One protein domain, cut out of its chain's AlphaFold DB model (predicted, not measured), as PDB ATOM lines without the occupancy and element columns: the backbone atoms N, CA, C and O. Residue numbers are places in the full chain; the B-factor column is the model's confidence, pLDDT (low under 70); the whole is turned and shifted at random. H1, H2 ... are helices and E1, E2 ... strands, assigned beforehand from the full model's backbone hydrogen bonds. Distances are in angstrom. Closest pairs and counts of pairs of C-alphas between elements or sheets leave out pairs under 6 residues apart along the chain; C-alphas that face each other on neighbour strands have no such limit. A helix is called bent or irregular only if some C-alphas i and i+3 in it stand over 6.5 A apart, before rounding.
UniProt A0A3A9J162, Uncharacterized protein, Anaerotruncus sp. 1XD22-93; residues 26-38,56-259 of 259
ATOM      1  N   LEU A  26     -40.587   1.826  14.195       60.62
ATOM      2  CA  LEU A  26     -41.468   1.160  13.234       60.62
ATOM      3  C   LEU A  26     -41.705   2.123  12.065       60.62
ATOM      4  O   LEU A  26     -42.406   3.125  12.212       60.62
ATOM      5  N   ARG A  27     -41.051   1.852  10.931       75.69
ATOM      6  CA  ARG A  27     -41.243   2.633   9.713       75.69
ATOM      7  C   ARG A  27     -42.698   2.488   9.314       75.69
ATOM      8  O   ARG A  27     -43.247   1.385   9.332       75.69
ATOM      9  N   THR A  28     -43.320   3.597   8.942       85.56
ATOM     10  CA  THR A  28     -44.613   3.519   8.262       85.56
ATOM     11  C   THR A  28     -44.457   2.701   6.972       85.56
ATOM     12  O   THR A  28     -43.359   2.671   6.405       85.56
ATOM     13  N   PRO A  29     -45.521   2.057   6.459       85.50
ATOM     14  CA  PRO A  29     -45.449   1.301   5.206       85.50
ATOM     15  C   PRO A  29     -44.819   2.098   4.052       85.50
ATOM     16  O   PRO A  29     -44.036   1.563   3.270       85.50
ATOM     17  N   LEU A  30     -45.092   3.406   3.989       86.81
ATOM     18  CA  LEU A  30     -44.523   4.300   2.985       86.81
ATOM     19  C   LEU A  30     -43.022   4.568   3.193       86.81
ATOM     20  O   LEU A  30     -42.265   4.630   2.223       86.81
ATOM     21  N   GLU A  31     -42.575   4.753   4.436       87.31
ATOM     22  CA  GLU A  31     -41.149   4.907   4.754       87.31
ATOM     23  C   GLU A  31     -40.370   3.621   4.482       87.31
ATOM     24  O   GLU A  31     -39.242   3.683   3.993       87.31
ATOM     25  N   ASP A  32     -40.978   2.467   4.759       88.12
ATOM     26  CA  ASP A  32     -40.399   1.169   4.442       88.12
ATOM     27  C   ASP A  32     -40.283   0.980   2.921       88.12
ATOM     28  O   ASP A  32     -39.197   0.701   2.418       88.12
ATOM     29  N   PHE A  33     -41.343   1.263   2.156       91.31
ATOM     30  CA  PHE A  33     -41.281   1.250   0.690       91.31
ATOM     31  C   PHE A  33     -40.189   2.183   0.140       91.31
ATOM     32  O   PHE A  33     -39.369   1.771  -0.681       91.31
ATOM     33  N   ALA A  34     -40.123   3.429   0.619       89.31
ATOM     34  CA  ALA A  34     -39.124   4.396   0.169       89.31
ATOM     35  C   ALA A  34     -37.686   3.972   0.516       89.31
ATOM     36  O   ALA A  34     -36.759   4.258  -0.247       89.31
ATOM     37  N   PHE A  35     -37.488   3.292   1.648       89.12
ATOM     38  CA  PHE A  35     -36.203   2.700   2.004       89.12
ATOM     39  C   PHE A  35     -35.815   1.585   1.028       89.12
ATOM     40  O   PHE A  35     -34.730   1.641   0.452       89.12
ATOM     41  N   TRP A  36     -36.709   0.625   0.787       90.38
ATOM     42  CA  TRP A  36     -36.452  -0.495  -0.125       90.38
ATOM     43  C   TRP A  36     -36.242  -0.041  -1.571       90.38
ATOM     44  O   TRP A  36     -35.404  -0.596  -2.277       90.38
ATOM     45  N   LEU A  37     -36.930   1.019  -2.003       92.06
ATOM     46  CA  LEU A  37     -36.719   1.627  -3.315       92.06
ATOM     47  C   LEU A  37     -35.296   2.184  -3.465       92.06
ATOM     48  O   LEU A  37     -34.687   2.041  -4.520       92.06
ATOM     49  N   ARG A  38     -34.751   2.812  -2.416       87.00
ATOM     50  CA  ARG A  38     -33.360   3.294  -2.415       87.00
ATOM     51  C   ARG A  38     -32.367   2.138  -2.349       87.00
ATOM     52  O   ARG A  38     -31.362   2.168  -3.050       87.00
ATOM     53  N   ALA A  56      -0.339 -29.018  -6.887       92.69
ATOM     54  CA  ALA A  56       0.383 -30.273  -7.059       92.69
ATOM     55  C   ALA A  56       1.577 -30.087  -8.007       92.69
ATOM     56  O   ALA A  56       1.453 -29.428  -9.048       92.69
ATOM     57  N   LYS A  57       2.728 -30.672  -7.640       90.88
ATOM     58  CA  LYS A  57       3.986 -30.604  -8.411       90.88
ATOM     59  C   LYS A  57       4.383 -29.168  -8.777       90.88
ATOM     60  O   LYS A  57       4.809 -28.903  -9.900       90.88
ATOM     61  N   ALA A  58       4.113 -28.226  -7.871       94.06
ATOM     62  CA  ALA A  58       4.512 -26.833  -8.029       94.06
ATOM     63  C   ALA A  58       5.996 -26.624  -7.715       94.06
ATOM     64  O   ALA A  58       6.545 -25.619  -8.149       94.06
ATOM     65  N   ASP A  59       6.644 -27.556  -7.020       95.94
ATOM     66  CA  ASP A  59       8.083 -27.535  -6.796       95.94
ATOM     67  C   ASP A  59       8.717 -28.890  -7.123       95.94
ATOM     68  O   ASP A  59       8.050 -29.926  -7.096       95.94
ATOM     69  N   VAL A  60       9.994 -28.825  -7.485       95.50
ATOM     70  CA  VAL A  60      10.919 -29.948  -7.597       95.50
ATOM     71  C   VAL A  60      12.239 -29.451  -7.024       95.50
ATOM     72  O   VAL A  60      12.857 -28.570  -7.618       95.50
ATOM     73  N   MET A  61      12.691 -30.009  -5.903       93.94
ATOM     74  CA  MET A  61      13.959 -29.614  -5.285       93.94
ATOM     75  C   MET A  61      15.148 -30.164  -6.074       93.94
ATOM     76  O   MET A  61      15.213 -31.366  -6.330       93.94
ATOM     77  N   ALA A  62      16.161 -29.342  -6.373       93.00
ATOM     78  CA  ALA A  62      17.349 -29.819  -7.095       93.00
ATOM     79  C   ALA A  62      18.121 -30.928  -6.345       93.00
ATOM     80  O   ALA A  62      18.836 -31.725  -6.955       93.00
ATOM     81  N   ALA A  63      17.984 -30.983  -5.017       87.19
ATOM     82  CA  ALA A  63      18.612 -31.994  -4.172       87.19
ATOM     83  C   ALA A  63      17.923 -33.372  -4.230       87.19
ATOM     84  O   ALA A  63      18.557 -34.367  -3.862       87.19
ATOM     85  N   ASP A  64      16.683 -33.461  -4.721       90.06
ATOM     86  CA  ASP A  64      15.963 -34.726  -4.885       90.06
ATOM     87  C   ASP A  64      16.452 -35.449  -6.149       90.06
ATOM     88  O   ASP A  64      16.326 -34.957  -7.265       90.06
ATOM     89  N   ALA A  65      17.090 -36.609  -5.996       84.88
ATOM     90  CA  ALA A  65      17.665 -37.332  -7.133       84.88
ATOM     91  C   ALA A  65      16.611 -38.024  -8.003       84.88
ATOM     92  O   ALA A  65      16.900 -38.316  -9.165       84.88
ATOM     93  N   GLU A  66      15.434 -38.310  -7.446       88.56
ATOM     94  CA  GLU A  66      14.365 -39.028  -8.136       88.56
ATOM     95  C   GLU A  66      13.545 -38.078  -9.013       88.56
ATOM     96  O   GLU A  66      13.125 -38.460 -10.108       88.56
ATOM     97  N   GLU A  67      13.373 -36.831  -8.566       89.25
ATOM     98  CA  GLU A  67      12.532 -35.844  -9.247       89.25
ATOM     99  C   GLU A  67      13.312 -34.761 -10.014       89.25
ATOM    100  O   GLU A  67      12.809 -34.247 -11.019       89.25
ATOM    101  N   ALA A  68      14.540 -34.417  -9.602       91.75
ATOM    102  CA  ALA A  68      15.291 -33.319 -10.215       91.75
ATOM    103  C   ALA A  68      15.777 -33.610 -11.641       91.75
ATOM    104  O   ALA A  68      16.035 -34.736 -12.071       91.75
ATOM    105  N   PHE A  69      15.990 -32.531 -12.391       94.75
ATOM    106  CA  PHE A  69      16.366 -32.596 -13.794       94.75
ATOM    107  C   PHE A  69      17.880 -32.524 -13.972       94.75
ATOM    108  O   PHE A  69      18.528 -31.591 -13.514       94.75
ATOM    109  N   GLN A  70      18.448 -33.423 -14.775       92.25
ATOM    110  CA  GLN A  70      19.855 -33.331 -15.211       92.25
ATOM    111  C   GLN A  70      20.084 -32.274 -16.311       92.25
ATOM    112  O   GLN A  70      21.208 -32.016 -16.726       92.25
ATOM    113  N   SER A  71      19.012 -31.678 -16.843       93.75
ATOM    114  CA  SER A  71      19.076 -30.673 -17.906       93.75
ATOM    115  C   SER A  71      18.301 -29.428 -17.500       93.75
ATOM    116  O   SER A  71      17.082 -29.483 -17.342       93.75
ATOM    117  N   ASN A  72      18.999 -28.292 -17.420       93.69
ATOM    118  CA  ASN A  72      18.397 -26.984 -17.144       93.69
ATOM    119  C   ASN A  72      17.270 -26.646 -18.141       93.69
ATOM    120  O   ASN A  72      16.201 -26.194 -17.752       93.69
ATOM    121  N   ALA A  73      17.455 -26.944 -19.431       96.06
ATOM    122  CA  ALA A  73      16.423 -26.695 -20.439       96.06
ATOM    123  C   ALA A  73      15.136 -27.498 -20.174       96.06
ATOM    124  O   ALA A  73      14.043 -26.944 -20.269       96.06
ATOM    125  N   LYS A  74      15.259 -28.778 -19.790       96.00
ATOM    126  CA  LYS A  74      14.099 -29.611 -19.426       96.00
ATOM    127  C   LYS A  74      13.428 -29.128 -18.139       96.00
ATOM    128  O   LYS A  74      12.206 -29.130 -18.073       96.00
ATOM    129  N   CYS A  75      14.219 -28.694 -17.156       96.69
ATOM    130  CA  CYS A  75      13.719 -28.095 -15.920       96.69
ATOM    131  C   CYS A  75      12.863 -26.851 -16.212       96.69
ATOM    132  O   CYS A  75      11.722 -26.757 -15.766       96.69
ATOM    133  N   ARG A  76      13.374 -25.937 -17.047       97.38
ATOM    134  CA  ARG A  76      12.661 -24.718 -17.450       97.38
ATOM    135  C   ARG A  76      11.371 -25.006 -18.212       97.38
ATOM    136  O   ARG A  76      10.349 -24.414 -17.887       97.38
ATOM    137  N   ASP A  77      11.407 -25.926 -19.175       97.38
ATOM    138  CA  ASP A  77      10.222 -26.351 -19.932       97.38
ATOM    139  C   ASP A  77       9.151 -26.975 -19.019       97.38
ATOM    140  O   ASP A  77       7.969 -26.657 -19.138       97.38
ATOM    141  N   ALA A  78       9.552 -27.815 -18.058       97.19
ATOM    142  CA  ALA A  78       8.632 -28.401 -17.085       97.19
ATOM    143  C   ALA A  78       7.988 -27.338 -16.178       97.19
ATOM    144  O   ALA A  78       6.770 -27.360 -15.982       97.19
ATOM    145  N   ALA A  79       8.780 -26.384 -15.680       97.56
ATOM    146  CA  ALA A  79       8.288 -25.288 -14.853       97.56
ATOM    147  C   ALA A  79       7.302 -24.388 -15.619       97.56
ATOM    148  O   ALA A  79       6.215 -24.094 -15.123       97.56
ATOM    149  N   GLN A  80       7.632 -24.013 -16.861       97.88
ATOM    150  CA  GLN A  80       6.751 -23.207 -17.713       97.88
ATOM    151  C   GLN A  80       5.437 -23.929 -18.006       97.88
ATOM    152  O   GLN A  80       4.378 -23.360 -17.765       97.88
ATOM    153  N   LYS A  81       5.478 -25.215 -18.384       97.62
ATOM    154  CA  LYS A  81       4.263 -26.033 -18.561       97.62
ATOM    155  C   LYS A  81       3.399 -26.077 -17.306       97.62
ATOM    156  O   LYS A  81       2.170 -26.115 -17.390       97.62
ATOM    157  N   ARG A  82       4.029 -26.095 -16.130       97.44
ATOM    158  CA  ARG A  82       3.312 -26.092 -14.858       97.44
ATOM    159  C   ARG A  82       2.602 -24.764 -14.599       97.44
ATOM    160  O   ARG A  82       1.467 -24.785 -14.112       97.44
ATOM    161  N   VAL A  83       3.245 -23.645 -14.922       98.00
ATOM    162  CA  VAL A  83       2.645 -22.305 -14.844       98.00
ATOM    163  C   VAL A  83       1.561 -22.133 -15.911       98.00
ATOM    164  O   VAL A  83       0.478 -21.664 -15.589       98.00
ATOM    165  N   ASP A  84       1.763 -22.626 -17.134       98.12
ATOM    166  CA  ASP A  84       0.753 -22.601 -18.203       98.12
ATOM    167  C   ASP A  84      -0.538 -23.307 -17.801       98.12
ATOM    168  O   ASP A  84      -1.634 -22.806 -18.056       98.12
ATOM    169  N   LYS A  85      -0.422 -24.455 -17.122       98.00
ATOM    170  CA  LYS A  85      -1.579 -25.159 -16.558       98.00
ATOM    171  C   LYS A  85      -2.333 -24.275 -15.556       98.00
ATOM    172  O   LYS A  85      -3.559 -24.236 -15.603       98.00
ATOM    173  N   ALA A  86      -1.614 -23.566 -14.684       97.88
ATOM    174  CA  ALA A  86      -2.213 -22.667 -13.697       97.88
ATOM    175  C   ALA A  86      -2.901 -21.466 -14.366       97.88
ATOM    176  O   ALA A  86      -4.047 -21.167 -14.046       97.88
ATOM    177  N   ILE A  87      -2.255 -20.841 -15.357       98.19
ATOM    178  CA  ILE A  87      -2.839 -19.756 -16.161       98.19
ATOM    179  C   ILE A  87      -4.120 -20.232 -16.851       98.19
ATOM    180  O   ILE A  87      -5.126 -19.526 -16.858       98.19
ATOM    181  N   HIS A  88      -4.103 -21.429 -17.439       97.75
ATOM    182  CA  HIS A  88      -5.275 -21.982 -18.107       97.75
ATOM    183  C   HIS A  88      -6.433 -22.231 -17.132       97.75
ATOM    184  O   HIS A  88      -7.569 -21.866 -17.427       97.75
ATOM    185  N   GLU A  89      -6.148 -22.805 -15.962       97.69
ATOM    186  CA  GLU A  89      -7.141 -23.018 -14.908       97.69
ATOM    187  C   GLU A  89      -7.725 -21.689 -14.399       97.69
ATOM    188  O   GLU A  89      -8.943 -21.569 -14.255       97.69
ATOM    189  N   ALA A  90      -6.883 -20.674 -14.185       97.25
ATOM    190  CA  ALA A  90      -7.317 -19.341 -13.779       97.25
ATOM    191  C   ALA A  90      -8.254 -18.711 -14.817       97.25
ATOM    192  O   ALA A  90      -9.336 -18.254 -14.453       97.25
ATOM    193  N   ARG A  91      -7.907 -18.777 -16.113       96.38
ATOM    194  CA  ARG A  91      -8.778 -18.299 -17.205       96.38
ATOM    195  C   ARG A  91     -10.135 -18.985 -17.188       96.38
ATOM    196  O   ARG A  91     -11.149 -18.306 -17.197       96.38
ATOM    197  N   GLN A  92     -10.167 -20.313 -17.080       95.00
ATOM    198  CA  GLN A  92     -11.432 -21.050 -17.025       95.00
ATOM    199  C   GLN A  92     -12.311 -20.616 -15.845       95.00
ATOM    200  O   GLN A  92     -13.524 -20.468 -16.001       95.00
ATOM    201  N   LYS A  93     -11.714 -20.404 -14.664       94.31
ATOM    202  CA  LYS A  93     -12.445 -19.936 -13.478       94.31
ATOM    203  C   LYS A  93     -12.944 -18.503 -13.646       94.31
ATOM    204  O   LYS A  93     -14.091 -18.230 -13.294       94.31
ATOM    205  N   MET A  94     -12.131 -17.619 -14.220       94.31
ATOM    206  CA  MET A  94     -12.534 -16.248 -14.535       94.31
ATOM    207  C   MET A  94     -13.678 -16.213 -15.551       94.31
ATOM    208  O   MET A  94     -14.709 -15.599 -15.286       94.31
ATOM    209  N   ASP A  95     -13.549 -16.938 -16.663       93.19
ATOM    210  CA  ASP A  95     -14.564 -17.015 -17.716       93.19
ATOM    211  C   ASP A  95     -15.896 -17.546 -17.168       93.19
ATOM    212  O   ASP A  95     -16.969 -17.044 -17.501       93.19
ATOM    213  N   ALA A  96     -15.846 -18.539 -16.274       92.12
ATOM    214  CA  ALA A  96     -17.038 -19.064 -15.616       92.12
ATOM    215  C   ALA A  96     -17.734 -18.012 -14.732       92.12
ATOM    216  O   ALA A  96     -18.968 -17.970 -14.697       92.12
ATOM    217  N   ARG A  97     -16.967 -17.156 -14.040       91.62
ATOM    218  CA  ARG A  97     -17.506 -16.064 -13.211       91.62
ATOM    219  C   ARG A  97     -18.087 -14.929 -14.052       91.62
ATOM    220  O   ARG A  97     -19.174 -14.455 -13.726       91.62
ATOM    221  N   MET A  98     -17.422 -14.557 -15.146       92.81
ATOM    222  CA  MET A  98     -17.843 -13.481 -16.062       92.81
ATOM    223  C   MET A  98     -18.902 -13.924 -17.092       92.81
ATOM    224  O   MET A  98     -19.393 -13.122 -17.878       92.81
ATOM    225  N   SER A  99     -19.287 -15.203 -17.112       91.06
ATOM    226  CA  SER A  99     -20.272 -15.730 -18.062       91.06
ATOM    227  C   SER A  99     -21.688 -15.190 -17.824       91.06
ATOM    228  O   SER A  99     -22.169 -15.139 -16.701       91.06
ATOM    229  N   VAL A 100     -22.450 -14.935 -18.891       89.31
ATOM    230  CA  VAL A 100     -23.897 -14.632 -18.800       89.31
ATOM    231  C   VAL A 100     -24.785 -15.876 -18.627       89.31
ATOM    232  O   VAL A 100     -25.990 -15.773 -18.385       89.31
ATOM    233  N   SER A 101     -24.223 -17.075 -18.786       83.81
ATOM    234  CA  SER A 101     -24.970 -18.344 -18.785       83.81
ATOM    235  C   SER A 101     -24.584 -19.300 -17.657       83.81
ATOM    236  O   SER A 101     -25.285 -20.285 -17.444       83.81
ATOM    237  N   GLY A 102     -23.487 -19.047 -16.941       80.25
ATOM    238  CA  GLY A 102     -23.033 -19.915 -15.855       80.25
ATOM    239  C   GLY A 102     -23.893 -19.772 -14.598       80.25
ATOM    240  O   GLY A 102     -24.115 -18.659 -14.137       80.25
ATOM    241  N   ASN A 103     -24.333 -20.881 -13.995       79.06
ATOM    242  CA  ASN A 103     -25.142 -20.858 -12.762       79.06
ATOM    243  C   ASN A 103     -24.422 -20.210 -11.566       79.06
ATOM    244  O   ASN A 103     -25.075 -19.689 -10.671       79.06
ATOM    245  N   SER A 104     -23.089 -20.248 -11.559       81.44
ATOM    246  CA  SER A 104     -22.225 -19.633 -10.547       81.44
ATOM    247  C   SER A 104     -21.565 -18.345 -11.049       81.44
ATOM    248  O   SER A 104     -20.471 -18.005 -10.602       81.44
ATOM    249  N   SER A 105     -22.154 -17.684 -12.046       89.31
ATOM    250  CA  SER A 105     -21.653 -16.414 -12.572       89.31
ATOM    251  C   SER A 105     -22.168 -15.226 -11.770       89.31
ATOM    252  O   SER A 105     -23.240 -15.295 -11.162       89.31
ATOM    253  N   PHE A 106     -21.457 -14.103 -11.855       88.50
ATOM    254  CA  PHE A 106     -21.926 -12.844 -11.277       88.50
ATOM    255  C   PHE A 106     -23.274 -12.410 -11.830       88.50
ATOM    256  O   PHE A 106     -24.128 -11.953 -11.081       88.50
ATOM    257  N   TYR A 107     -23.488 -12.572 -13.136       91.50
ATOM    258  CA  TYR A 107     -24.735 -12.166 -13.770       91.50
ATOM    259  C   TYR A 107     -25.935 -12.932 -13.202       91.50
ATOM    260  O   TYR A 107     -26.969 -12.331 -12.918       91.50
ATOM    261  N   GLN A 108     -25.811 -14.247 -12.996       90.88
ATOM    262  CA  GLN A 108     -26.893 -15.028 -12.389       90.88
ATOM    263  C   GLN A 108     -27.105 -14.662 -10.916       90.88
ATOM    264  O   GLN A 108     -28.254 -14.522 -10.494       90.88
ATOM    265  N   GLU A 109     -26.030 -14.448 -10.150       89.88
ATOM    266  CA  GLU A 109     -26.118 -13.988  -8.756       89.88
ATOM    267  C   GLU A 109     -26.824 -12.629  -8.653       89.88
ATOM    268  O   GLU A 109     -27.748 -12.469  -7.852       89.88
ATOM    269  N   PHE A 110     -26.438 -11.673  -9.501       91.50
ATOM    270  CA  PHE A 110     -27.084 -10.369  -9.610       91.50
ATOM    271  C   PHE A 110     -28.572 -10.520  -9.920       91.50
ATOM    272  O   PHE A 110     -29.397  -9.972  -9.195       91.50
ATOM    273  N   ARG A 111     -28.936 -11.301 -10.946       91.69
ATOM    274  CA  ARG A 111     -30.342 -11.479 -11.343       91.69
ATOM    275  C   ARG A 111     -31.202 -12.027 -10.222       91.69
ATOM    276  O   ARG A 111     -32.262 -11.479  -9.955       91.69
ATOM    277  N   GLN A 112     -30.736 -13.068  -9.539       90.38
ATOM    278  CA  GLN A 112     -31.475 -13.660  -8.424       90.38
ATOM    279  C   GLN A 112     -31.687 -12.654  -7.287       90.38
ATOM    280  O   GLN A 112     -32.792 -12.545  -6.754       90.38
ATOM    281  N   ARG A 113     -30.643 -11.897  -6.929       89.94
ATOM    282  CA  ARG A 113     -30.720 -10.867  -5.882       89.94
ATOM    283  C   ARG A 113     -31.637  -9.717  -6.284       89.94
ATOM    284  O   ARG A 113     -32.449  -9.276  -5.474       89.94
ATOM    285  N   PHE A 114     -31.513  -9.249  -7.520       92.69
ATOM    286  CA  PHE A 114     -32.322  -8.170  -8.059       92.69
ATOM    287  C   PHE A 114     -33.800  -8.569  -8.133       92.69
ATOM    288  O   PHE A 114     -34.637  -7.843  -7.606       92.69
ATOM    289  N   ASP A 115     -34.120  -9.747  -8.678       93.00
ATOM    290  CA  ASP A 115     -35.491 -10.268  -8.738       93.00
ATOM    291  C   ASP A 115     -36.102 -10.400  -7.339       93.00
ATOM    292  O   ASP A 115     -37.246 -10.001  -7.116       93.00
ATOM    293  N   HIS A 116     -35.336 -10.916  -6.375       91.12
ATOM    294  CA  HIS A 116     -35.787 -11.021  -4.992       91.12
ATOM    295  C   HIS A 116     -36.119  -9.648  -4.388       91.12
ATOM    296  O   HIS A 116     -37.214  -9.463  -3.854       91.12
ATOM    297  N   ARG A 117     -35.215  -8.666  -4.519       91.50
ATOM    298  CA  ARG A 117     -35.435  -7.302  -4.006       91.50
ATOM    299  C   ARG A 117     -36.585  -6.595  -4.717       91.50
ATOM    300  O   ARG A 117     -37.380  -5.923  -4.067       91.50
ATOM    301  N   LEU A 118     -36.701  -6.761  -6.033       94.12
ATOM    302  CA  LEU A 118     -37.778  -6.166  -6.815       94.12
ATOM    303  C   LEU A 118     -39.140  -6.744  -6.415       94.12
ATOM    304  O   LEU A 118     -40.100  -5.994  -6.278       94.12
ATOM    305  N   ASN A 119     -39.231  -8.057  -6.184       92.81
ATOM    306  CA  ASN A 119     -40.466  -8.686  -5.715       92.81
ATOM    307  C   ASN A 119     -40.847  -8.210  -4.309       92.81
ATOM    308  O   ASN A 119     -41.991  -7.818  -4.106       92.81
ATOM    309  N   ALA A 120     -39.889  -8.130  -3.380       91.12
ATOM    310  CA  ALA A 120     -40.137  -7.565  -2.051       91.12
ATOM    311  C   ALA A 120     -40.614  -6.101  -2.121       91.12
ATOM    312  O   ALA A 120     -41.485  -5.682  -1.359       91.12
ATOM    313  N   LEU A 121     -40.072  -5.312  -3.054       93.44
ATOM    314  CA  LEU A 121     -40.498  -3.933  -3.278       93.44
ATOM    315  C   LEU A 121     -41.925  -3.849  -3.844       93.44
ATOM    316  O   LEU A 121     -42.699  -3.000  -3.403       93.44
ATOM    317  N   ARG A 122     -42.291  -4.737  -4.777       94.19
ATOM    318  CA  ARG A 122     -43.661  -4.840  -5.314       94.19
ATOM    319  C   ARG A 122     -44.667  -5.241  -4.236       94.19
ATOM    320  O   ARG A 122     -45.725  -4.631  -4.146       94.19
ATOM    321  N   GLU A 123     -44.324  -6.204  -3.382       92.44
ATOM    322  CA  GLU A 123     -45.167  -6.600  -2.245       92.44
ATOM    323  C   GLU A 123     -45.439  -5.413  -1.312       92.44
ATOM    324  O   GLU A 123     -46.575  -5.194  -0.900       92.44
ATOM    325  N   LYS A 124     -44.417  -4.598  -1.025       92.00
ATOM    326  CA  LYS A 124     -44.562  -3.384  -0.204       92.00
ATOM    327  C   LYS A 124     -45.397  -2.309  -0.883       92.00
ATOM    328  O   LYS A 124     -46.158  -1.632  -0.202       92.00
ATOM    329  N   LEU A 125     -45.260  -2.150  -2.199       93.50
ATOM    330  CA  LEU A 125     -46.073  -1.216  -2.972       93.50
ATOM    331  C   LEU A 125     -47.561  -1.587  -2.904       93.50
ATOM    332  O   LEU A 125     -48.394  -0.708  -2.702       93.50
ATOM    333  N   GLU A 126     -47.888  -2.875  -3.007       90.75
ATOM    334  CA  GLU A 126     -49.277  -3.343  -2.950       90.75
ATOM    335  C   GLU A 126     -49.927  -3.070  -1.585       90.75
ATOM    336  O   GLU A 126     -51.107  -2.736  -1.514       90.75
ATOM    337  N   LEU A 127     -49.155  -3.104  -0.492       89.94
ATOM    338  CA  LEU A 127     -49.647  -2.720   0.840       89.94
ATOM    339  C   LEU A 127     -50.047  -1.240   0.942       89.94
ATOM    340  O   LEU A 127     -50.781  -0.876   1.859       89.94
ATOM    341  N   LEU A 128     -49.569  -0.389   0.029       88.56
ATOM    342  CA  LEU A 128     -49.942   1.025  -0.038       88.56
ATOM    343  C   LEU A 128     -51.223   1.255  -0.847       88.56
ATOM    344  O   LEU A 128     -51.714   2.383  -0.882       88.56
ATOM    345  N   ARG A 129     -51.762   0.229  -1.517       90.50
ATOM    346  CA  ARG A 129     -52.886   0.373  -2.442       90.50
ATOM    347  C   ARG A 129     -54.202   0.647  -1.710       90.50
ATOM    348  O   ARG A 129     -54.666  -0.143  -0.891       90.50
ATOM    349  N   THR A 130     -54.865   1.731  -2.097       88.00
ATOM    350  CA  THR A 130     -56.240   2.091  -1.729       88.00
ATOM    351  C   THR A 130     -57.061   2.389  -2.982       88.00
ATOM    352  O   THR A 130     -56.537   2.483  -4.096       88.00
ATOM    353  N   SER A 131     -58.375   2.563  -2.825       87.69
ATOM    354  CA  SER A 131     -59.238   2.983  -3.932       87.69
ATOM    355  C   SER A 131     -58.880   4.363  -4.488       87.69
ATOM    356  O   SER A 131     -59.050   4.574  -5.687       87.69
ATOM    357  N   GLU A 132     -58.387   5.297  -3.663       85.06
ATOM    358  CA  GLU A 132     -58.025   6.639  -4.137       85.06
ATOM    359  C   GLU A 132     -56.674   6.682  -4.858       85.06
ATOM    360  O   GLU A 132     -56.497   7.496  -5.765       85.06
ATOM    361  N   ASN A 133     -55.718   5.828  -4.478       87.81
ATOM    362  CA  ASN A 133     -54.346   5.898  -4.987       87.81
ATOM    363  C   ASN A 133     -53.983   4.798  -6.005       87.81
ATOM    364  O   ASN A 133     -52.873   4.815  -6.541       87.81
ATOM    365  N   ALA A 134     -54.924   3.903  -6.327       90.19
ATOM    366  CA  ALA A 134     -54.735   2.773  -7.238       90.19
ATOM    367  C   ALA A 134     -54.038   3.150  -8.556       90.19
ATOM    368  O   ALA A 134     -53.107   2.471  -8.968       90.19
ATOM    369  N   ALA A 135     -54.423   4.265  -9.183       92.44
ATOM    370  CA  ALA A 135     -53.817   4.703 -10.441       92.44
ATOM    371  C   ALA A 135     -52.328   5.084 -10.302       92.44
ATOM    372  O   ALA A 135     -51.555   4.875 -11.231       92.44
ATOM    373  N   VAL A 136     -51.921   5.641  -9.155       92.00
ATOM    374  CA  VAL A 136     -50.510   5.976  -8.878       92.00
ATOM    375  C   VAL A 136     -49.718   4.705  -8.580       92.00
ATOM    376  O   VAL A 136     -48.586   4.577  -9.037       92.00
ATOM    377  N   VAL A 137     -50.320   3.760  -7.854       92.94
ATOM    378  CA  VAL A 137     -49.730   2.442  -7.588       92.94
ATOM    379  C   VAL A 137     -49.521   1.659  -8.888       92.94
ATOM    380  O   VAL A 137     -48.420   1.166  -9.111       92.94
ATOM    381  N   ASP A 138     -50.512   1.632  -9.783       93.62
ATOM    382  CA  ASP A 138     -50.408   0.992 -11.105       93.62
ATOM    383  C   ASP A 138     -49.295   1.635 -11.959       93.62
ATOM    384  O   ASP A 138     -48.536   0.945 -12.642       93.62
ATOM    385  N   GLU A 139     -49.160   2.966 -11.899       94.81
ATOM    386  CA  GLU A 139     -48.089   3.704 -12.582       94.81
ATOM    387  C   GLU A 139     -46.704   3.332 -12.020       94.81
ATOM    388  O   GLU A 139     -45.774   3.071 -12.785       94.81
ATOM    389  N   MET A 140     -46.566   3.235 -10.691       94.50
ATOM    390  CA  MET A 140     -45.329   2.789 -10.042       94.50
ATOM    391  C   MET A 140     -44.979   1.341 -10.391       94.50
ATOM    392  O   MET A 140     -43.824   1.053 -10.701       94.50
ATOM    393  N   GLU A 141     -45.954   0.435 -10.374       93.50
ATOM    394  CA  GLU A 141     -45.750  -0.976 -10.709       93.50
ATOM    395  C   GLU A 141     -45.252  -1.142 -12.154       93.50
ATOM    396  O   GLU A 141     -44.359  -1.952 -12.414       93.50
ATOM    397  N   GLY A 142     -45.730  -0.293 -13.071       93.69
ATOM    398  CA  GLY A 142     -45.244  -0.215 -14.451       93.69
ATOM    399  C   GLY A 142     -43.748   0.102 -14.587       93.69
ATOM    400  O   GLY A 142     -43.138  -0.274 -15.588       93.69
ATOM    401  N   HIS A 143     -43.130   0.735 -13.585       93.56
ATOM    402  CA  HIS A 143     -41.680   0.960 -13.532       93.56
ATOM    403  C   HIS A 143     -40.917  -0.182 -12.854       93.56
ATOM    404  O   HIS A 143     -39.741  -0.400 -13.144       93.56
ATOM    405  N   LEU A 144     -41.564  -0.948 -11.975       93.19
ATOM    406  CA  LEU A 144     -40.951  -2.067 -11.263       93.19
ATOM    407  C   LEU A 144     -40.884  -3.312 -12.157       93.19
ATOM    408  O   LEU A 144     -41.460  -4.339 -11.815       93.19
ATOM    409  N   ILE A 145     -40.203  -3.264 -13.308       91.31
ATOM    410  CA  ILE A 145     -40.126  -4.373 -14.278       91.31
ATOM    411  C   ILE A 145     -38.687  -4.877 -14.437       91.31
ATOM    412  O   ILE A 145     -37.790  -4.141 -14.836       91.31
ATOM    413  N   ALA A 146     -38.476  -6.179 -14.210       92.06
ATOM    414  CA  ALA A 146     -37.135  -6.764 -14.240       92.06
ATOM    415  C   ALA A 146     -36.532  -6.942 -15.642       92.06
ATOM    416  O   ALA A 146     -35.314  -6.950 -15.798       92.06
ATOM    417  N   SER A 147     -37.359  -7.117 -16.676       91.94
ATOM    418  CA  SER A 147     -36.889  -7.504 -18.013       91.94
ATOM    419  C   SER A 147     -35.935  -6.485 -18.643       91.94
ATOM    420  O   SER A 147     -34.961  -6.899 -19.275       91.94
ATOM    421  N   GLY A 148     -36.175  -5.185 -18.441       91.12
ATOM    422  CA  GLY A 148     -35.295  -4.116 -18.926       91.12
ATOM    423  C   GLY A 148     -33.910  -4.180 -18.282       91.12
ATOM    424  O   GLY A 148     -32.904  -4.259 -18.985       91.12
ATOM    425  N   ILE A 149     -33.874  -4.272 -16.950       94.81
ATOM    426  CA  ILE A 149     -32.629  -4.379 -16.176       94.81
ATOM    427  C   ILE A 149     -31.873  -5.668 -16.511       94.81
ATOM    428  O   ILE A 149     -30.660  -5.645 -16.674       94.81
ATOM    429  N   HIS A 150     -32.567  -6.795 -16.699       94.50
ATOM    430  CA  HIS A 150     -31.933  -8.044 -17.127       94.50
ATOM    431  C   HIS A 150     -31.281  -7.947 -18.505       94.50
ATOM    432  O   HIS A 150     -30.181  -8.467 -18.694       94.50
ATOM    433  N   GLY A 151     -31.953  -7.302 -19.464       94.81
ATOM    434  CA  GLY A 151     -31.388  -7.050 -20.788       94.81
ATOM    435  C   GLY A 151     -30.095  -6.247 -20.687       94.81
ATOM    436  O   GLY A 151     -29.070  -6.672 -21.215       94.81
ATOM    437  N   LYS A 152     -30.123  -5.157 -19.914       95.19
ATOM    438  CA  LYS A 152     -28.966  -4.282 -19.710       95.19
ATOM    439  C   LYS A 152     -27.826  -4.942 -18.952       95.19
ATOM    440  O   LYS A 152     -26.694  -4.901 -19.417       95.19
ATOM    441  N   ALA A 153     -28.118  -5.650 -17.866       94.25
ATOM    442  CA  ALA A 153     -27.125  -6.436 -17.143       94.25
ATOM    443  C   ALA A 153     -26.435  -7.458 -18.055       94.25
ATOM    444  O   ALA A 153     -25.232  -7.680 -17.948       94.25
ATOM    445  N   LYS A 154     -27.176  -8.088 -18.973       95.25
ATOM    446  CA  LYS A 154     -26.594  -9.049 -19.911       95.25
ATOM    447  C   LYS A 154     -25.651  -8.376 -20.911       95.25
ATOM    448  O   LYS A 154     -24.596  -8.942 -21.183       95.25
ATOM    449  N   GLU A 155     -26.042  -7.222 -21.451       95.56
ATOM    450  CA  GLU A 155     -25.216  -6.406 -22.354       95.56
ATOM    451  C   GLU A 155     -23.925  -5.966 -21.651       95.56
ATOM    452  O   GLU A 155     -22.846  -6.367 -22.073       95.56
ATOM    453  N   ILE A 156     -24.047  -5.283 -20.508       94.88
ATOM    454  CA  ILE A 156     -22.918  -4.782 -19.706       94.88
ATOM    455  C   ILE A 156     -21.952  -5.914 -19.339       94.88
ATOM    456  O   ILE A 156     -20.745  -5.793 -19.517       94.88
ATOM    457  N   CYS A 157     -22.475  -7.042 -18.844       93.81
ATOM    458  CA  CYS A 157     -21.656  -8.201 -18.486       93.81
ATOM    459  C   CYS A 157     -20.890  -8.753 -19.698       93.81
ATOM    460  O   CYS A 157     -19.709  -9.073 -19.587       93.81
ATOM    461  N   GLY A 158     -21.553  -8.848 -20.855       93.31
ATOM    462  CA  GLY A 158     -20.937  -9.316 -22.094       93.31
ATOM    463  C   GLY A 158     -19.824  -8.397 -22.590       93.31
ATOM    464  O   GLY A 158     -18.766  -8.896 -22.966       93.31
ATOM    465  N   ASP A 159     -20.047  -7.085 -22.550       94.88
ATOM    466  CA  ASP A 159     -19.070  -6.087 -22.986       94.88
ATOM    467  C   ASP A 159     -17.844  -6.095 -22.062       94.88
ATOM    468  O   ASP A 159     -16.720  -6.323 -22.522       94.88
ATOM    469  N   LEU A 160     -18.060  -5.993 -20.745       95.25
ATOM    470  CA  LEU A 160     -16.982  -6.001 -19.751       95.25
ATOM    471  C   LEU A 160     -16.170  -7.300 -19.774       95.25
ATOM    472  O   LEU A 160     -14.953  -7.265 -19.621       95.25
ATOM    473  N   ALA A 161     -16.793  -8.459 -20.019       93.06
ATOM    474  CA  ALA A 161     -16.071  -9.734 -20.063       93.06
ATOM    475  C   ALA A 161     -14.975  -9.768 -21.147       93.06
ATOM    476  O   ALA A 161     -14.063 -10.587 -21.069       93.06
ATOM    477  N   THR A 162     -15.045  -8.888 -22.153       92.69
ATOM    478  CA  THR A 162     -14.009  -8.763 -23.190       92.69
ATOM    479  C   THR A 162     -12.844  -7.851 -22.796       92.69
ATOM    480  O   THR A 162     -11.772  -7.941 -23.397       92.69
ATOM    481  N   GLU A 163     -13.030  -6.999 -21.789       94.94
ATOM    482  CA  GLU A 163     -12.045  -6.009 -21.339       94.94
ATOM    483  C   GLU A 163     -11.111  -6.570 -20.262       94.94
ATOM    484  O   GLU A 163      -9.947  -6.173 -20.157       94.94
ATOM    485  N   TYR A 164     -11.603  -7.533 -19.484       94.88
ATOM    486  CA  TYR A 164     -10.892  -8.105 -18.349       94.88
ATOM    487  C   TYR A 164     -10.209  -9.422 -18.709       94.88
ATOM    488  O   TYR A 164     -10.836 -10.397 -19.117       94.88
ATOM    489  N   SER A 165      -8.890  -9.467 -18.534       94.56
ATOM    490  CA  SER A 165      -8.090 -10.662 -18.793       94.56
ATOM    491  C   SER A 165      -6.863 -10.720 -17.894       94.56
ATOM    492  O   SER A 165      -6.426  -9.710 -17.343       94.56
ATOM    493  N   LEU A 166      -6.310 -11.924 -17.765       96.44
ATOM    494  CA  LEU A 166      -5.011 -12.139 -17.143       96.44
ATOM    495  C   LEU A 166      -3.898 -11.421 -17.905       96.44
ATOM    496  O   LEU A 166      -3.931 -11.312 -19.136       96.44
ATOM    497  N   GLN A 167      -2.852 -11.049 -17.178       96.31
ATOM    498  CA  GLN A 167      -1.600 -10.591 -17.759       96.31
ATOM    499  C   GLN A 167      -0.951 -11.634 -18.687       96.31
ATOM    500  O   GLN A 167      -1.307 -12.817 -18.758       96.31
ATOM    501  N   ALA A 168       0.033 -11.168 -19.458       96.19
ATOM    502  CA  ALA A 168       0.804 -12.028 -20.344       96.19
ATOM    503  C   ALA A 168       1.568 -13.096 -19.544       96.19
ATOM    504  O   ALA A 168       2.167 -12.794 -18.515       96.19
ATOM    505  N   ALA A 169       1.630 -14.325 -20.074       96.00
ATOM    506  CA  ALA A 169       2.258 -15.464 -19.394       96.00
ATOM    507  C   ALA A 169       3.709 -15.196 -18.951       96.00
ATOM    508  O   ALA A 169       4.144 -15.651 -17.895       96.00
ATOM    509  N   SER A 170       4.433 -14.385 -19.730       96.19
ATOM    510  CA  SER A 170       5.796 -13.950 -19.425       96.19
ATOM    511  C   SER A 170       5.939 -13.235 -18.085       96.19
ATOM    512  O   SER A 170       7.020 -13.288 -17.513       96.19
ATOM    513  N   VAL A 171       4.890 -12.569 -17.588       96.88
ATOM    514  CA  VAL A 171       4.927 -11.937 -16.265       96.88
ATOM    515  C   VAL A 171       5.056 -13.008 -15.189       96.88
ATOM    516  O   VAL A 171       5.981 -12.951 -14.389       96.88
ATOM    517  N   TYR A 172       4.220 -14.046 -15.235       97.56
ATOM    518  CA  TYR A 172       4.252 -15.118 -14.238       97.56
ATOM    519  C   TYR A 172       5.494 -16.003 -14.363       97.56
ATOM    520  O   TYR A 172       5.981 -16.522 -13.364       97.56
ATOM    521  N   TYR A 173       6.050 -16.168 -15.568       97.38
ATOM    522  CA  TYR A 173       7.304 -16.911 -15.730       97.38
ATOM    523  C   TYR A 173       8.486 -16.259 -15.004       97.38
ATOM    524  O   TYR A 173       9.408 -16.971 -14.611       97.38
ATOM    525  N   ASN A 174       8.471 -14.935 -14.818       95.50
ATOM    526  CA  ASN A 174       9.524 -14.230 -14.080       95.50
ATOM    527  C   ASN A 174       9.489 -14.531 -12.574       95.50
ATOM    528  O   ASN A 174      10.498 -14.346 -11.902       95.50
ATOM    529  N   GLU A 175       8.359 -15.033 -12.074       97.31
ATOM    530  CA  GLU A 175       8.159 -15.425 -10.677       97.31
ATOM    531  C   GLU A 175       8.539 -16.895 -10.420       97.31
ATOM    532  O   GLU A 175       8.372 -17.403  -9.312       97.31
ATOM    533  N   ILE A 176       9.026 -17.623 -11.435       97.62
ATOM    534  CA  ILE A 176       9.506 -18.996 -11.250       97.62
ATOM    535  C   ILE A 176      10.880 -18.961 -10.573       97.62
ATOM    536  O   ILE A 176      11.861 -18.465 -11.134       97.62
ATOM    537  N   GLY A 177      10.969 -19.570  -9.393       97.12
ATOM    538  CA  GLY A 177      12.236 -19.850  -8.731       97.12
ATOM    539  C   GLY A 177      12.946 -21.027  -9.394       97.12
ATOM    540  O   GLY A 177      12.316 -22.034  -9.712       97.12
ATOM    541  N   TYR A 178      14.261 -20.927  -9.573       96.62
ATOM    542  CA  TYR A 178      15.099 -22.025 -10.053       96.62
ATOM    543  C   TYR A 178      16.258 -22.249  -9.093       96.62
ATOM    544  O   TYR A 178      16.914 -21.293  -8.674       96.62
ATOM    545  N   ASP A 179      16.547 -23.511  -8.804       94.81
ATOM    546  CA  ASP A 179      17.697 -23.931  -8.019       94.81
ATOM    547  C   ASP A 179      18.537 -24.961  -8.786       94.81
ATOM    548  O   ASP A 179      18.113 -25.597  -9.758       94.81
ATOM    549  N   ALA A 180      19.796 -25.080  -8.380       94.06
ATOM    550  CA  ALA A 180      20.711 -26.070  -8.913       94.06
ATOM    551  C   ALA A 180      21.529 -26.669  -7.775       94.06
ATOM    552  O   ALA A 180      21.986 -25.960  -6.881       94.06
ATOM    553  N   TRP A 181      21.728 -27.977  -7.842       93.06
ATOM    554  CA  TRP A 181      22.600 -28.717  -6.952       93.06
ATOM    555  C   TRP A 181      23.798 -29.212  -7.756       93.06
ATOM    556  O   TRP A 181      23.648 -30.053  -8.648       93.06
ATOM    557  N   ASP A 182      24.978 -28.668  -7.462       91.38
ATOM    558  CA  ASP A 182      26.241 -29.056  -8.088       91.38
ATOM    559  C   ASP A 182      27.098 -29.839  -7.073       91.38
ATOM    560  O   ASP A 182      27.636 -29.253  -6.132       91.38
ATOM    561  N   PRO A 183      27.256 -31.167  -7.228       86.19
ATOM    562  CA  PRO A 183      28.107 -31.941  -6.326       86.19
ATOM    563  C   PRO A 183      29.589 -31.574  -6.455       86.19
ATOM    564  O   PRO A 183      30.370 -31.871  -5.556       86.19
ATOM    565  N   SER A 184      30.000 -30.924  -7.549       86.19
ATOM    566  CA  SER A 184      31.389 -30.516  -7.774       86.19
ATOM    567  C   SER A 184      31.854 -29.385  -6.855       86.19
ATOM    568  O   SER A 184      33.061 -29.150  -6.739       86.19
ATOM    569  N   ASP A 185      30.923 -28.720  -6.168       88.06
ATOM    570  CA  ASP A 185      31.232 -27.741  -5.125       88.06
ATOM    571  C   ASP A 185      31.899 -28.383  -3.899       88.06
ATOM    572  O   ASP A 185      32.590 -27.696  -3.148       88.06
ATOM    573  N   TYR A 186      31.765 -29.705  -3.739       87.44
ATOM    574  CA  TYR A 186      32.313 -30.478  -2.621       87.44
ATOM    575  C   TYR A 186      33.514 -31.355  -3.012       87.44
ATOM    576  O   TYR A 186      34.018 -32.104  -2.180       87.44
ATOM    577  N   GLU A 187      33.982 -31.268  -4.263       89.00
ATOM    578  CA  GLU A 187      35.009 -32.151  -4.830       89.00
ATOM    579  C   GLU A 187      36.233 -31.377  -5.350       89.00
ATOM    580  O   GLU A 187      36.142 -30.237  -5.819       89.00
ATOM    581  N   GLU A 188      37.394 -32.036  -5.350       87.00
ATOM    582  CA  GLU A 188      38.664 -31.477  -5.832       87.00
ATOM    583  C   GLU A 188      39.279 -32.304  -6.977       87.00
ATOM    584  O   GLU A 188      38.958 -33.473  -7.207       87.00
ATOM    585  N   GLY A 189      40.186 -31.687  -7.742       86.94
ATOM    586  CA  GLY A 189      40.954 -32.372  -8.786       86.94
ATOM    587  C   GLY A 189      40.092 -32.999  -9.892       86.94
ATOM    588  O   GLY A 189      39.156 -32.384 -10.398       86.94
ATOM    589  N   LEU A 190      40.429 -34.225 -10.305       84.88
ATOM    590  CA  LEU A 190      39.705 -34.937 -11.369       84.88
ATOM    591  C   LEU A 190      38.280 -35.338 -10.952       84.88
ATOM    592  O   LEU A 190      37.400 -35.376 -11.811       84.88
ATOM    593  N   ALA A 191      38.030 -35.577  -9.659       84.25
ATOM    594  CA  ALA A 191      36.696 -35.899  -9.143       84.25
ATOM    595  C   ALA A 191      35.706 -34.755  -9.392       84.25
ATOM    596  O   ALA A 191      34.572 -34.999  -9.799       84.25
ATOM    597  N   LYS A 192      36.175 -33.502  -9.306       89.31
ATOM    598  CA  LYS A 192      35.384 -32.313  -9.643       89.31
ATOM    599  C   LYS A 192      34.826 -32.341 -11.070       89.31
ATOM    600  O   LYS A 192      33.682 -31.956 -11.297       89.31
ATOM    601  N   LEU A 193      35.615 -32.803 -12.045       83.88
ATOM    602  CA  LEU A 193      35.177 -32.886 -13.444       83.88
ATOM    603  C   LEU A 193      34.095 -33.952 -13.643       83.88
ATOM    604  O   LEU A 193      33.150 -33.716 -14.391       83.88
ATOM    605  N   PHE A 194      34.206 -35.090 -12.954       84.81
ATOM    606  CA  PHE A 194      33.167 -36.120 -12.971       84.81
ATOM    607  C   PHE A 194      31.895 -35.650 -12.257       84.81
ATOM    608  O   PHE A 194      30.802 -35.832 -12.788       84.81
ATOM    609  N   ALA A 195      32.030 -34.983 -11.108       83.19
ATOM    610  CA  ALA A 195      30.912 -34.465 -10.322       83.19
ATOM    611  C   ALA A 195      30.063 -33.445 -11.102       83.19
ATOM    612  O   ALA A 195      28.838 -33.503 -11.048       83.19
ATOM    613  N   LYS A 196      30.674 -32.597 -11.943       84.50
ATOM    614  CA  LYS A 196      29.927 -31.675 -12.824       84.50
ATOM    615  C   LYS A 196      28.950 -32.362 -13.784       84.50
ATOM    616  O   LYS A 196      28.008 -31.727 -14.249       84.50
ATOM    617  N   GLY A 197      29.150 -33.643 -14.096       84.12
ATOM    618  CA  GLY A 197      28.204 -34.427 -14.896       84.12
ATOM    619  C   GLY A 197      26.902 -34.769 -14.162       84.12
ATOM    620  O   GLY A 197      25.941 -35.188 -14.802       84.12
ATOM    621  N   PHE A 198      26.862 -34.576 -12.843       88.00
ATOM    622  CA  PHE A 198      25.739 -34.905 -11.964       88.00
ATOM    623  C   PHE A 198      25.050 -33.658 -11.395       88.00
ATOM    624  O   PHE A 198      24.356 -33.753 -10.380       88.00
ATOM    625  N   VAL A 199      25.232 -32.496 -12.033       92.62
ATOM    626  CA  VAL A 199      24.463 -31.292 -11.700       92.62
ATOM    627  C   VAL A 199      22.979 -31.581 -11.895       92.62
ATOM    628  O   VAL A 199      22.556 -32.142 -12.911       92.62
ATOM    629  N   ARG A 200      22.189 -31.189 -10.903       95.25
ATOM    630  CA  ARG A 200      20.739 -31.340 -10.887       95.25
ATOM    631  C   ARG A 200      20.085 -29.974 -10.795       95.25
ATOM    632  O   ARG A 200      20.643 -29.048 -10.215       95.25
ATOM    633  N   HIS A 201      18.911 -29.853 -11.389       96.25
ATOM    634  CA  HIS A 201      18.150 -28.619 -11.485       96.25
ATOM    635  C   HIS A 201      16.737 -28.848 -10.973       96.25
ATOM    636  O   HIS A 201      16.108 -29.853 -11.321       96.25
ATOM    637  N   GLY A 202      16.246 -27.894 -10.202       96.94
ATOM    638  CA  GLY A 202      14.894 -27.862  -9.683       96.94
ATOM    639  C   GLY A 202      14.226 -26.521  -9.971       96.94
ATOM    640  O   GLY A 202      14.814 -25.605 -10.563       96.94
ATOM    641  N   PHE A 203      12.950 -26.437  -9.618       97.88
ATOM    642  CA  PHE A 203      12.158 -25.228  -9.775       97.88
ATOM    643  C   PHE A 203      11.116 -25.106  -8.667       97.88
ATOM    644  O   PHE A 203      10.724 -26.090  -8.048       97.88
ATOM    645  N   ASN A 204      10.613 -23.892  -8.476       97.69
ATOM    646  CA  ASN A 204       9.503 -23.580  -7.594       97.69
ATOM    647  C   ASN A 204       8.561 -22.589  -8.294       97.69
ATOM    648  O   ASN A 204       8.949 -21.478  -8.645       97.69
ATOM    649  N   CYS A 205       7.315 -23.007  -8.495       98.06
ATOM    650  CA  CYS A 205       6.261 -22.243  -9.152       98.06
ATOM    651  C   CYS A 205       5.233 -21.662  -8.167       98.06
ATOM    652  O   CYS A 205       4.223 -21.131  -8.624       98.06
ATOM    653  N   TYR A 206       5.421 -21.770  -6.846       97.62
ATOM    654  CA  TYR A 206       4.437 -21.277  -5.874       97.62
ATOM    655  C   TYR A 206       4.176 -19.777  -6.025       97.62
ATOM    656  O   TYR A 206       3.015 -19.367  -6.023       97.62
ATOM    657  N   ASP A 207       5.223 -18.977  -6.223       97.50
ATOM    658  CA  ASP A 207       5.089 -17.532  -6.412       97.50
ATOM    659  C   ASP A 207       4.408 -17.185  -7.736       97.50
ATOM    660  O   ASP A 207       3.474 -16.387  -7.745       97.50
ATOM    661  N   ALA A 208       4.764 -17.868  -8.827       97.94
ATOM    662  CA  ALA A 208       4.085 -17.723 -10.114       97.94
ATOM    663  C   ALA A 208       2.590 -18.089 -10.049       97.94
ATOM    664  O   ALA A 208       1.746 -17.383 -10.607       97.94
ATOM    665  N   ILE A 209       2.243 -19.176  -9.351       98.19
ATOM    666  CA  ILE A 209       0.848 -19.597  -9.157       98.19
ATOM    667  C   ILE A 209       0.098 -18.556  -8.324       98.19
ATOM    668  O   ILE A 209      -0.982 -18.135  -8.725       98.19
ATOM    669  N   ARG A 210       0.685 -18.089  -7.216       97.25
ATOM    670  CA  ARG A 210       0.088 -17.057  -6.361       97.25
ATOM    671  C   ARG A 210      -0.107 -15.734  -7.102       97.25
ATOM    672  O   ARG A 210      -1.148 -15.107  -6.952       97.25
ATOM    673  N   ALA A 211       0.860 -15.321  -7.919       97.62
ATOM    674  CA  ALA A 211       0.731 -14.135  -8.761       97.62
ATOM    675  C   ALA A 211      -0.411 -14.287  -9.778       97.62
ATOM    676  O   ALA A 211      -1.155 -13.341 -10.016       97.62
ATOM    677  N   THR A 212      -0.591 -15.491 -10.334       98.00
ATOM    678  CA  THR A 212      -1.719 -15.797 -11.229       98.00
ATOM    679  C   THR A 212      -3.058 -15.711 -10.486       98.00
ATOM    680  O   THR A 212      -3.999 -15.128 -11.013       98.00
ATOM    681  N   GLU A 213      -3.149 -16.262  -9.268       97.56
ATOM    682  CA  GLU A 213      -4.340 -16.168  -8.403       97.56
ATOM    683  C   GLU A 213      -4.706 -14.702  -8.131       97.56
ATOM    684  O   GLU A 213      -5.814 -14.278  -8.443       97.56
ATOM    685  N   GLN A 214      -3.749 -13.904  -7.647       96.44
ATOM    686  CA  GLN A 214      -3.961 -12.495  -7.298       96.44
ATOM    687  C   GLN A 214      -4.362 -11.630  -8.496       96.44
ATOM    688  O   GLN A 214      -5.213 -10.748  -8.366       96.44
ATOM    689  N   ASP A 215      -3.753 -11.859  -9.661       97.31
ATOM    690  CA  ASP A 215      -4.106 -11.137 -10.884       97.31
ATOM    691  C   ASP A 215      -5.526 -11.493 -11.346       97.31
ATOM    692  O   ASP A 215      -6.310 -10.608 -11.689       97.31
ATOM    693  N   ALA A 216      -5.891 -12.775 -11.266       96.56
ATOM    694  CA  ALA A 216      -7.232 -13.241 -11.590       96.56
ATOM    695  C   ALA A 216      -8.294 -12.633 -10.657       96.56
ATOM    696  O   ALA A 216      -9.319 -12.138 -11.125       96.56
ATOM    697  N   GLU A 217      -8.037 -12.628  -9.348       95.38
ATOM    698  CA  GLU A 217      -8.909 -12.017  -8.337       95.38
ATOM    699  C   GLU A 217      -9.053 -10.511  -8.569       95.38
ATOM    700  O   GLU A 217     -10.167 -10.007  -8.677       95.38
ATOM    701  N   THR A 218      -7.935  -9.809  -8.778       95.00
ATOM    702  CA  THR A 218      -7.931  -8.364  -9.058       95.00
ATOM    703  C   THR A 218      -8.730  -8.028 -10.317       95.00
ATOM    704  O   THR A 218      -9.462  -7.036 -10.346       95.00
ATOM    705  N   ALA A 219      -8.594  -8.828 -11.378       95.19
ATOM    706  CA  ALA A 219      -9.348  -8.635 -12.610       95.19
ATOM    707  C   ALA A 219     -10.854  -8.856 -12.397       95.19
ATOM    708  O   ALA A 219     -11.651  -8.050 -12.872       95.19
ATOM    709  N   LEU A 220     -11.249  -9.894 -11.650       94.69
ATOM    710  CA  LEU A 220     -12.656 -10.149 -11.329       94.69
ATOM    711  C   LEU A 220     -13.264  -9.073 -10.426       94.69
ATOM    712  O   LEU A 220     -14.412  -8.689 -10.635       94.69
ATOM    713  N   ASP A 221     -12.506  -8.562  -9.459       92.94
ATOM    714  CA  ASP A 221     -12.978  -7.509  -8.561       92.94
ATOM    715  C   ASP A 221     -13.204  -6.192  -9.311       92.94
ATOM    716  O   ASP A 221     -14.209  -5.516  -9.087       92.94
ATOM    717  N   ARG A 222     -12.321  -5.848 -10.258       93.44
ATOM    718  CA  ARG A 222     -12.515  -4.685 -11.138       93.44
ATOM    719  C   ARG A 222     -13.694  -4.874 -12.086       93.44
ATOM    720  O   ARG A 222     -14.546  -3.995 -12.157       93.44
ATOM    721  N   PHE A 223     -13.790  -6.037 -12.737       94.25
ATOM    722  CA  PHE A 223     -14.945  -6.403 -13.561       94.25
ATOM    723  C   PHE A 223     -16.256  -6.217 -12.785       94.25
ATOM    724  O   PHE A 223     -17.201  -5.601 -13.273       94.25
ATOM    725  N   GLN A 224     -16.304  -6.728 -11.554       92.25
ATOM    726  CA  GLN A 224     -17.483  -6.645 -10.707       92.25
ATOM    727  C   GLN A 224     -17.785  -5.203 -10.287       92.25
ATOM    728  O   GLN A 224     -18.950  -4.810 -10.294       92.25
ATOM    729  N   ALA A 225     -16.772  -4.408  -9.937       91.88
ATOM    730  CA  ALA A 225     -16.948  -3.003  -9.578       91.88
ATOM    731  C   ALA A 225     -17.528  -2.177 -10.740       91.88
ATOM    732  O   ALA A 225     -18.468  -1.402 -10.538       91.88
ATOM    733  N   ASP A 226     -17.027  -2.387 -11.956       94.25
ATOM    734  CA  ASP A 226     -17.516  -1.697 -13.150       94.25
ATOM    735  C   ASP A 226     -18.930  -2.145 -13.519       94.25
ATOM    736  O   ASP A 226     -19.797  -1.306 -13.772       94.25
ATOM    737  N   PHE A 227     -19.193  -3.456 -13.476       93.69
ATOM    738  CA  PHE A 227     -20.533  -4.000 -13.681       93.69
ATOM    739  C   PHE A 227     -21.526  -3.377 -12.698       93.69
ATOM    740  O   PHE A 227     -22.587  -2.899 -13.099       93.69
ATOM    741  N   ASN A 228     -21.161  -3.354 -11.416       92.38
ATOM    742  CA  ASN A 228     -21.976  -2.808 -10.342       92.38
ATOM    743  C   ASN A 228     -22.277  -1.326 -10.548       92.38
ATOM    744  O   ASN A 228     -23.421  -0.917 -10.381       92.38
ATOM    745  N   THR A 229     -21.275  -0.544 -10.945       92.06
ATOM    746  CA  THR A 229     -21.439   0.887 -11.222       92.06
ATOM    747  C   THR A 229     -22.430   1.105 -12.365       92.06
ATOM    748  O   THR A 229     -23.419   1.817 -12.205       92.06
ATOM    749  N   GLN A 230     -22.227   0.425 -13.497       94.25
ATOM    750  CA  GLN A 230     -23.076   0.604 -14.678       94.25
ATOM    751  C   GLN A 230     -24.512   0.116 -14.453       94.25
ATOM    752  O   GLN A 230     -25.464   0.760 -14.894       94.25
ATOM    753  N   ILE A 231     -24.699  -1.012 -13.760       93.75
ATOM    754  CA  ILE A 231     -26.045  -1.535 -13.511       93.75
ATOM    755  C   ILE A 231     -26.790  -0.732 -12.444       93.75
ATOM    756  O   ILE A 231     -28.013  -0.617 -12.509       93.75
ATOM    757  N   GLN A 232     -26.070  -0.154 -11.480       92.69
ATOM    758  CA  GLN A 232     -26.650   0.748 -10.494       92.69
ATOM    759  C   GLN A 232     -27.205   2.002 -11.168       92.69
ATOM    760  O   GLN A 232     -28.344   2.368 -10.883       92.69
ATOM    761  N   ASP A 233     -26.456   2.609 -12.090       92.50
ATOM    762  CA  ASP A 233     -26.928   3.766 -12.858       92.50
ATOM    763  C   ASP A 233     -28.208   3.437 -13.638       92.50
ATOM    764  O   ASP A 233     -29.177   4.196 -13.590       92.50
ATOM    765  N   GLU A 234     -28.264   2.264 -14.273       94.31
ATOM    766  CA  GLU A 234     -29.446   1.806 -15.011       94.31
ATOM    767  C   GLU A 234     -30.660   1.569 -14.091       94.31
ATOM    768  O   GLU A 234     -31.780   1.979 -14.402       94.31
ATOM    769  N   ILE A 235     -30.466   0.943 -12.924       94.44
ATOM    770  CA  ILE A 235     -31.536   0.767 -11.928       94.44
ATOM    771  C   ILE A 235     -32.034   2.127 -11.432       94.44
ATOM    772  O   ILE A 235     -33.245   2.324 -11.269       94.44
ATOM    773  N   LEU A 236     -31.117   3.068 -11.204       93.25
ATOM    774  CA  LEU A 236     -31.454   4.409 -10.751       93.25
ATOM    775  C   LEU A 236     -32.314   5.142 -11.784       93.25
ATOM    776  O   LEU A 236     -33.414   5.587 -11.447       93.25
ATOM    777  N   SER A 237     -31.861   5.212 -13.037       93.25
ATOM    778  CA  SER A 237     -32.552   5.953 -14.096       93.25
ATOM    779  C   SER A 237     -33.885   5.329 -14.501       93.25
ATOM    780  O   SER A 237     -34.836   6.047 -14.818       93.25
ATOM    781  N   THR A 238     -33.965   3.998 -14.504       93.38
ATOM    782  CA  THR A 238     -35.099   3.271 -15.094       93.38
ATOM    783  C   THR A 238     -36.169   2.913 -14.064       93.38
ATOM    784  O   THR A 238     -37.350   2.847 -14.414       93.38
ATOM    785  N   ILE A 239     -35.792   2.733 -12.792       94.56
ATOM    786  CA  ILE A 239     -36.719   2.325 -11.725       94.56
ATOM    787  C   ILE A 239     -36.795   3.366 -10.613       94.56
ATOM    788  O   ILE A 239     -37.879   3.863 -10.301       94.56
ATOM    789  N   VAL A 240     -35.662   3.701  -9.995       93.25
ATOM    790  CA  VAL A 240     -35.668   4.469  -8.742       93.25
ATOM    791  C   VAL A 240     -36.172   5.890  -8.963       93.25
ATOM    792  O   VAL A 240     -37.106   6.309  -8.282       93.25
ATOM    793  N   GLU A 241     -35.608   6.635  -9.913       93.44
ATOM    794  CA  GLU A 241     -36.005   8.023 -10.157       93.44
ATOM    795  C   GLU A 241     -37.469   8.171 -10.608       93.44
ATOM    796  O   GLU A 241     -38.157   9.045 -10.066       93.44
ATOM    797  N   PRO A 242     -37.995   7.367 -11.559       94.06
ATOM    798  CA  PRO A 242     -39.404   7.448 -11.939       94.06
ATOM    799  C   PRO A 242     -40.352   7.173 -10.768       94.06
ATOM    800  O   PRO A 242     -41.265   7.961 -10.523       94.06
ATOM    801  N   VAL A 243     -40.099   6.122  -9.981       93.75
ATOM    802  CA  VAL A 243     -40.942   5.788  -8.823       93.75
ATOM    803  C   VAL A 243     -40.824   6.859  -7.734       93.75
ATOM    804  O   VAL A 243     -41.828   7.267  -7.150       93.75
ATOM    805  N   GLN A 244     -39.625   7.399  -7.492       91.81
ATOM    806  CA  GLN A 244     -39.429   8.485  -6.527       91.81
ATOM    807  C   GLN A 244     -40.215   9.751  -6.888       91.81
ATOM    808  O   GLN A 244     -40.750  10.404  -5.991       91.81
ATOM    809  N   LYS A 245     -40.345  10.086  -8.180       93.31
ATOM    810  CA  LYS A 245     -41.156  11.228  -8.647       93.31
ATOM    811  C   LYS A 245     -42.649  11.056  -8.349       93.31
ATOM    812  O   LYS A 245     -43.361  12.051  -8.235       93.31
ATOM    813  N   LEU A 246     -43.117   9.818  -8.192       92.50
ATOM    814  CA  LEU A 246     -44.510   9.490  -7.891       92.50
ATOM    815  C   LEU A 246     -44.802   9.427  -6.379       92.50
ATOM    816  O   LEU A 246     -45.959   9.569  -5.985       92.50
ATOM    817  N   LEU A 247     -43.782   9.296  -5.518       88.56
ATOM    818  CA  LEU A 247     -43.948   9.225  -4.053       88.56
ATOM    819  C   LEU A 247     -44.751  10.390  -3.435       88.56
ATOM    820  O   LEU A 247     -45.564  10.121  -2.550       88.56
ATOM    821  N   PRO A 248     -44.587  11.667  -3.844       86.69
ATOM    822  CA  PRO A 248     -45.396  12.758  -3.295       86.69
ATOM    823  C   PRO A 248     -46.897  12.577  -3.558       86.69
ATOM    824  O   PRO A 248     -47.705  12.847  -2.678       86.69
ATOM    825  N   ARG A 249     -47.270  12.027  -4.723       84.94
ATOM    826  CA  ARG A 249     -48.675  11.789  -5.097       84.94
ATOM    827  C   ARG A 249     -49.339  10.727  -4.212       84.94
ATOM    828  O   ARG A 249     -50.541  10.802  -3.993       84.94
ATOM    829  N   LEU A 250     -48.566   9.771  -3.682       80.25
ATOM    830  CA  LEU A 250     -49.046   8.822  -2.667       80.25
ATOM    831  C   LEU A 250     -49.287   9.502  -1.313       80.25
ATOM    832  O   LEU A 250     -50.287   9.221  -0.661       80.25
ATOM    833  N   ARG A 251     -48.400  10.420  -0.901       73.06
ATOM    834  CA  ARG A 251     -48.523  11.145   0.379       73.06
ATOM    835  C   ARG A 251     -49.749  12.043   0.426       73.06
ATOM    836  O   ARG A 251     -50.413  12.108   1.455       73.06
ATOM    837  N   ASP A 252     -50.045  12.716  -0.679       66.44
ATOM    838  CA  ASP A 252     -51.198  13.609  -0.768       66.44
ATOM    839  C   ASP A 252     -52.525  12.831  -0.696       66.44
ATOM    840  O   ASP A 252     -53.492  13.319  -0.116       66.44
ATOM    841  N   ALA A 253     -52.563  11.599  -1.219       60.59
ATOM    842  CA  ALA A 253     -53.720  10.710  -1.093       60.59
ATOM    843  C   ALA A 253     -53.929  10.223   0.356       60.59
ATOM    844  O   ALA A 253     -55.060  10.218   0.836       60.59
ATOM    845  N   ASP A 254     -52.849   9.894   1.074       56.19
ATOM    846  CA  ASP A 254     -52.894   9.511   2.498       56.19
ATOM    847  C   ASP A 254     -53.310  10.683   3.409       56.19
ATOM    848  O   ASP A 254     -54.068  10.520   4.370       56.19
ATOM    849  N   ALA A 255     -52.844  11.899   3.102       55.75
ATOM    850  CA  ALA A 255     -53.163  13.099   3.875       55.75
ATOM    851  C   ALA A 255     -54.649  13.490   3.769       55.75
ATOM    852  O   ALA A 255     -55.215  14.005   4.733       55.75
ATOM    853  N   LEU A 256     -55.293  13.209   2.631       49.75
ATOM    854  CA  LEU A 256     -56.728  13.429   2.419       49.75
ATOM    855  C   LEU A 256     -57.622  12.454   3.209       49.75
ATOM    856  O   LEU A 256     -58.794  12.756   3.405       49.75
ATOM    857  N   LEU A 257     -57.086  11.324   3.682       49.34
ATOM    858  CA  LEU A 257     -57.803  10.350   4.520       49.34
ATOM    859  C   LEU A 257     -57.683  10.639   6.026       49.34
ATOM    860  O   LEU A 257     -58.475  10.127   6.815       49.34
ATOM    861  N   SER A 258     -56.695  11.443   6.432       48.16
ATOM    862  CA  SER A 258     -56.440  11.794   7.839       48.16
ATOM    863  C   SER A 258     -57.069  13.131   8.273       48.16
ATOM    864  O   SER A 258     -56.903  13.525   9.431       48.16
ATOM    865  N   ALA A 259     -57.749  13.835   7.360       42.91
ATOM    866  CA  ALA A 259     -58.412  15.128   7.569       42.91
ATOM    867  C   ALA A 259     -59.940  14.978   7.603       42.91
ATOM    868  O   ALA A 259     -60.572  15.689   8.419       42.91
TER     869      ALA A 259
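Overview. This is residues 26 to 38 and 56 to 259 of the 259 residues of an uncharacterized protein of Anaerotruncus sp. 1XD22-93 (UniProt A0A3A9J162). A long rod of helices ends in a thin two-stranded ribbon, E1 and E2, with the short helices H7 and H8 at its tip. From the ribbon the bent helix H9 runs along most of the rod, beside H2 and then H3; H4 and H5 fold back beside H9, H6 packs on H2 and H9, and H1 packs on H3 near the other end. The printed part has 217 residues, with nine named helices and two named strands in the order H1 H2 H3 H4 H5 H6 E1 H7 H8 E2 H9; the sheet, E1 - E2, is antiparallel and the class is mostly helix. It is extended, with a radius of gyration of the C-alphas of 30.5 A and spans of 111 by 34 by 21 A.

Arrangement. E1, residues 177 to 181, and E2, residues 200 to 204, are antiparallel neighbours at 158 degrees, with N 177 and O 204 2.9 A apart and N 202 and O 179 3.0 A apart, within hydrogen-bond range. Beyond them H7, residues 183 to 186, touches H8, residues 189 to 198, closest at C-alphas Ser 184 and Ala 195, 4.7 A. H9, residues 206 to 255, was assigned as one helix by its hydrogen bonds but is bent, with C-alphas 245 and 248 7.0 A apart; its arms H9a, residues 206 to 245, and H9b, residues 248 to 255, stand at a steep tilt of 58 degrees. H9a is irregular, with C-alphas 238 and 241 6.9 A apart, and has a kink of 35 degrees near residue 236. H2, residues 72 to 98, touches residues 208 to 220 of H9a, closest at C-alphas Ala 86 and Ile 209, 6.3 A, the same way at a shallow tilt of 15 degrees. H6, residues 169 to 173, touches H9a at C-alphas Tyr 172 and Ala 208, 4.9 A. H3, residues 106 to 126, H4, residues 134 to 143, H5, residues 146 to 160, and H9a form a bundle, helices side by side; H3 and H4 are a helical hairpin, closest at C-alphas Leu 125 and Val 137, 6.9 A. H1, residues 29 to 38, touches H3 at C-alphas Phe 33 and Lys 124, 5.7 A. Every O i to N i+4 pair is within hydrogen-bond range in H1, H2, H3, H5 and H6, against 5 of 6 in H4, 3 of 6 in H8, 34 of 36 in H9a and 3 of 4 in H9b; H7 is too short for such a pair.

Along the chain. From first to last C-alpha H9a measures 56.1 A, H2 38.7 A and H3 30.1 A. H1 begins at C-alpha 29, (-45.449, 1.301, 5.206), and H9b ends at C-alpha 255, (-53.163, 13.099, 3.875).

Size, cuts and confidence. The farthest C-alphas, Leu 190 and Ala 259, are 111.8 A apart. Residues 39 to 55 are cut out, with 47.8 A between C-alphas 38 and 56; of the links printed whole, none is long. Residue 26 and residues 252 to 259 have pLDDT under 70.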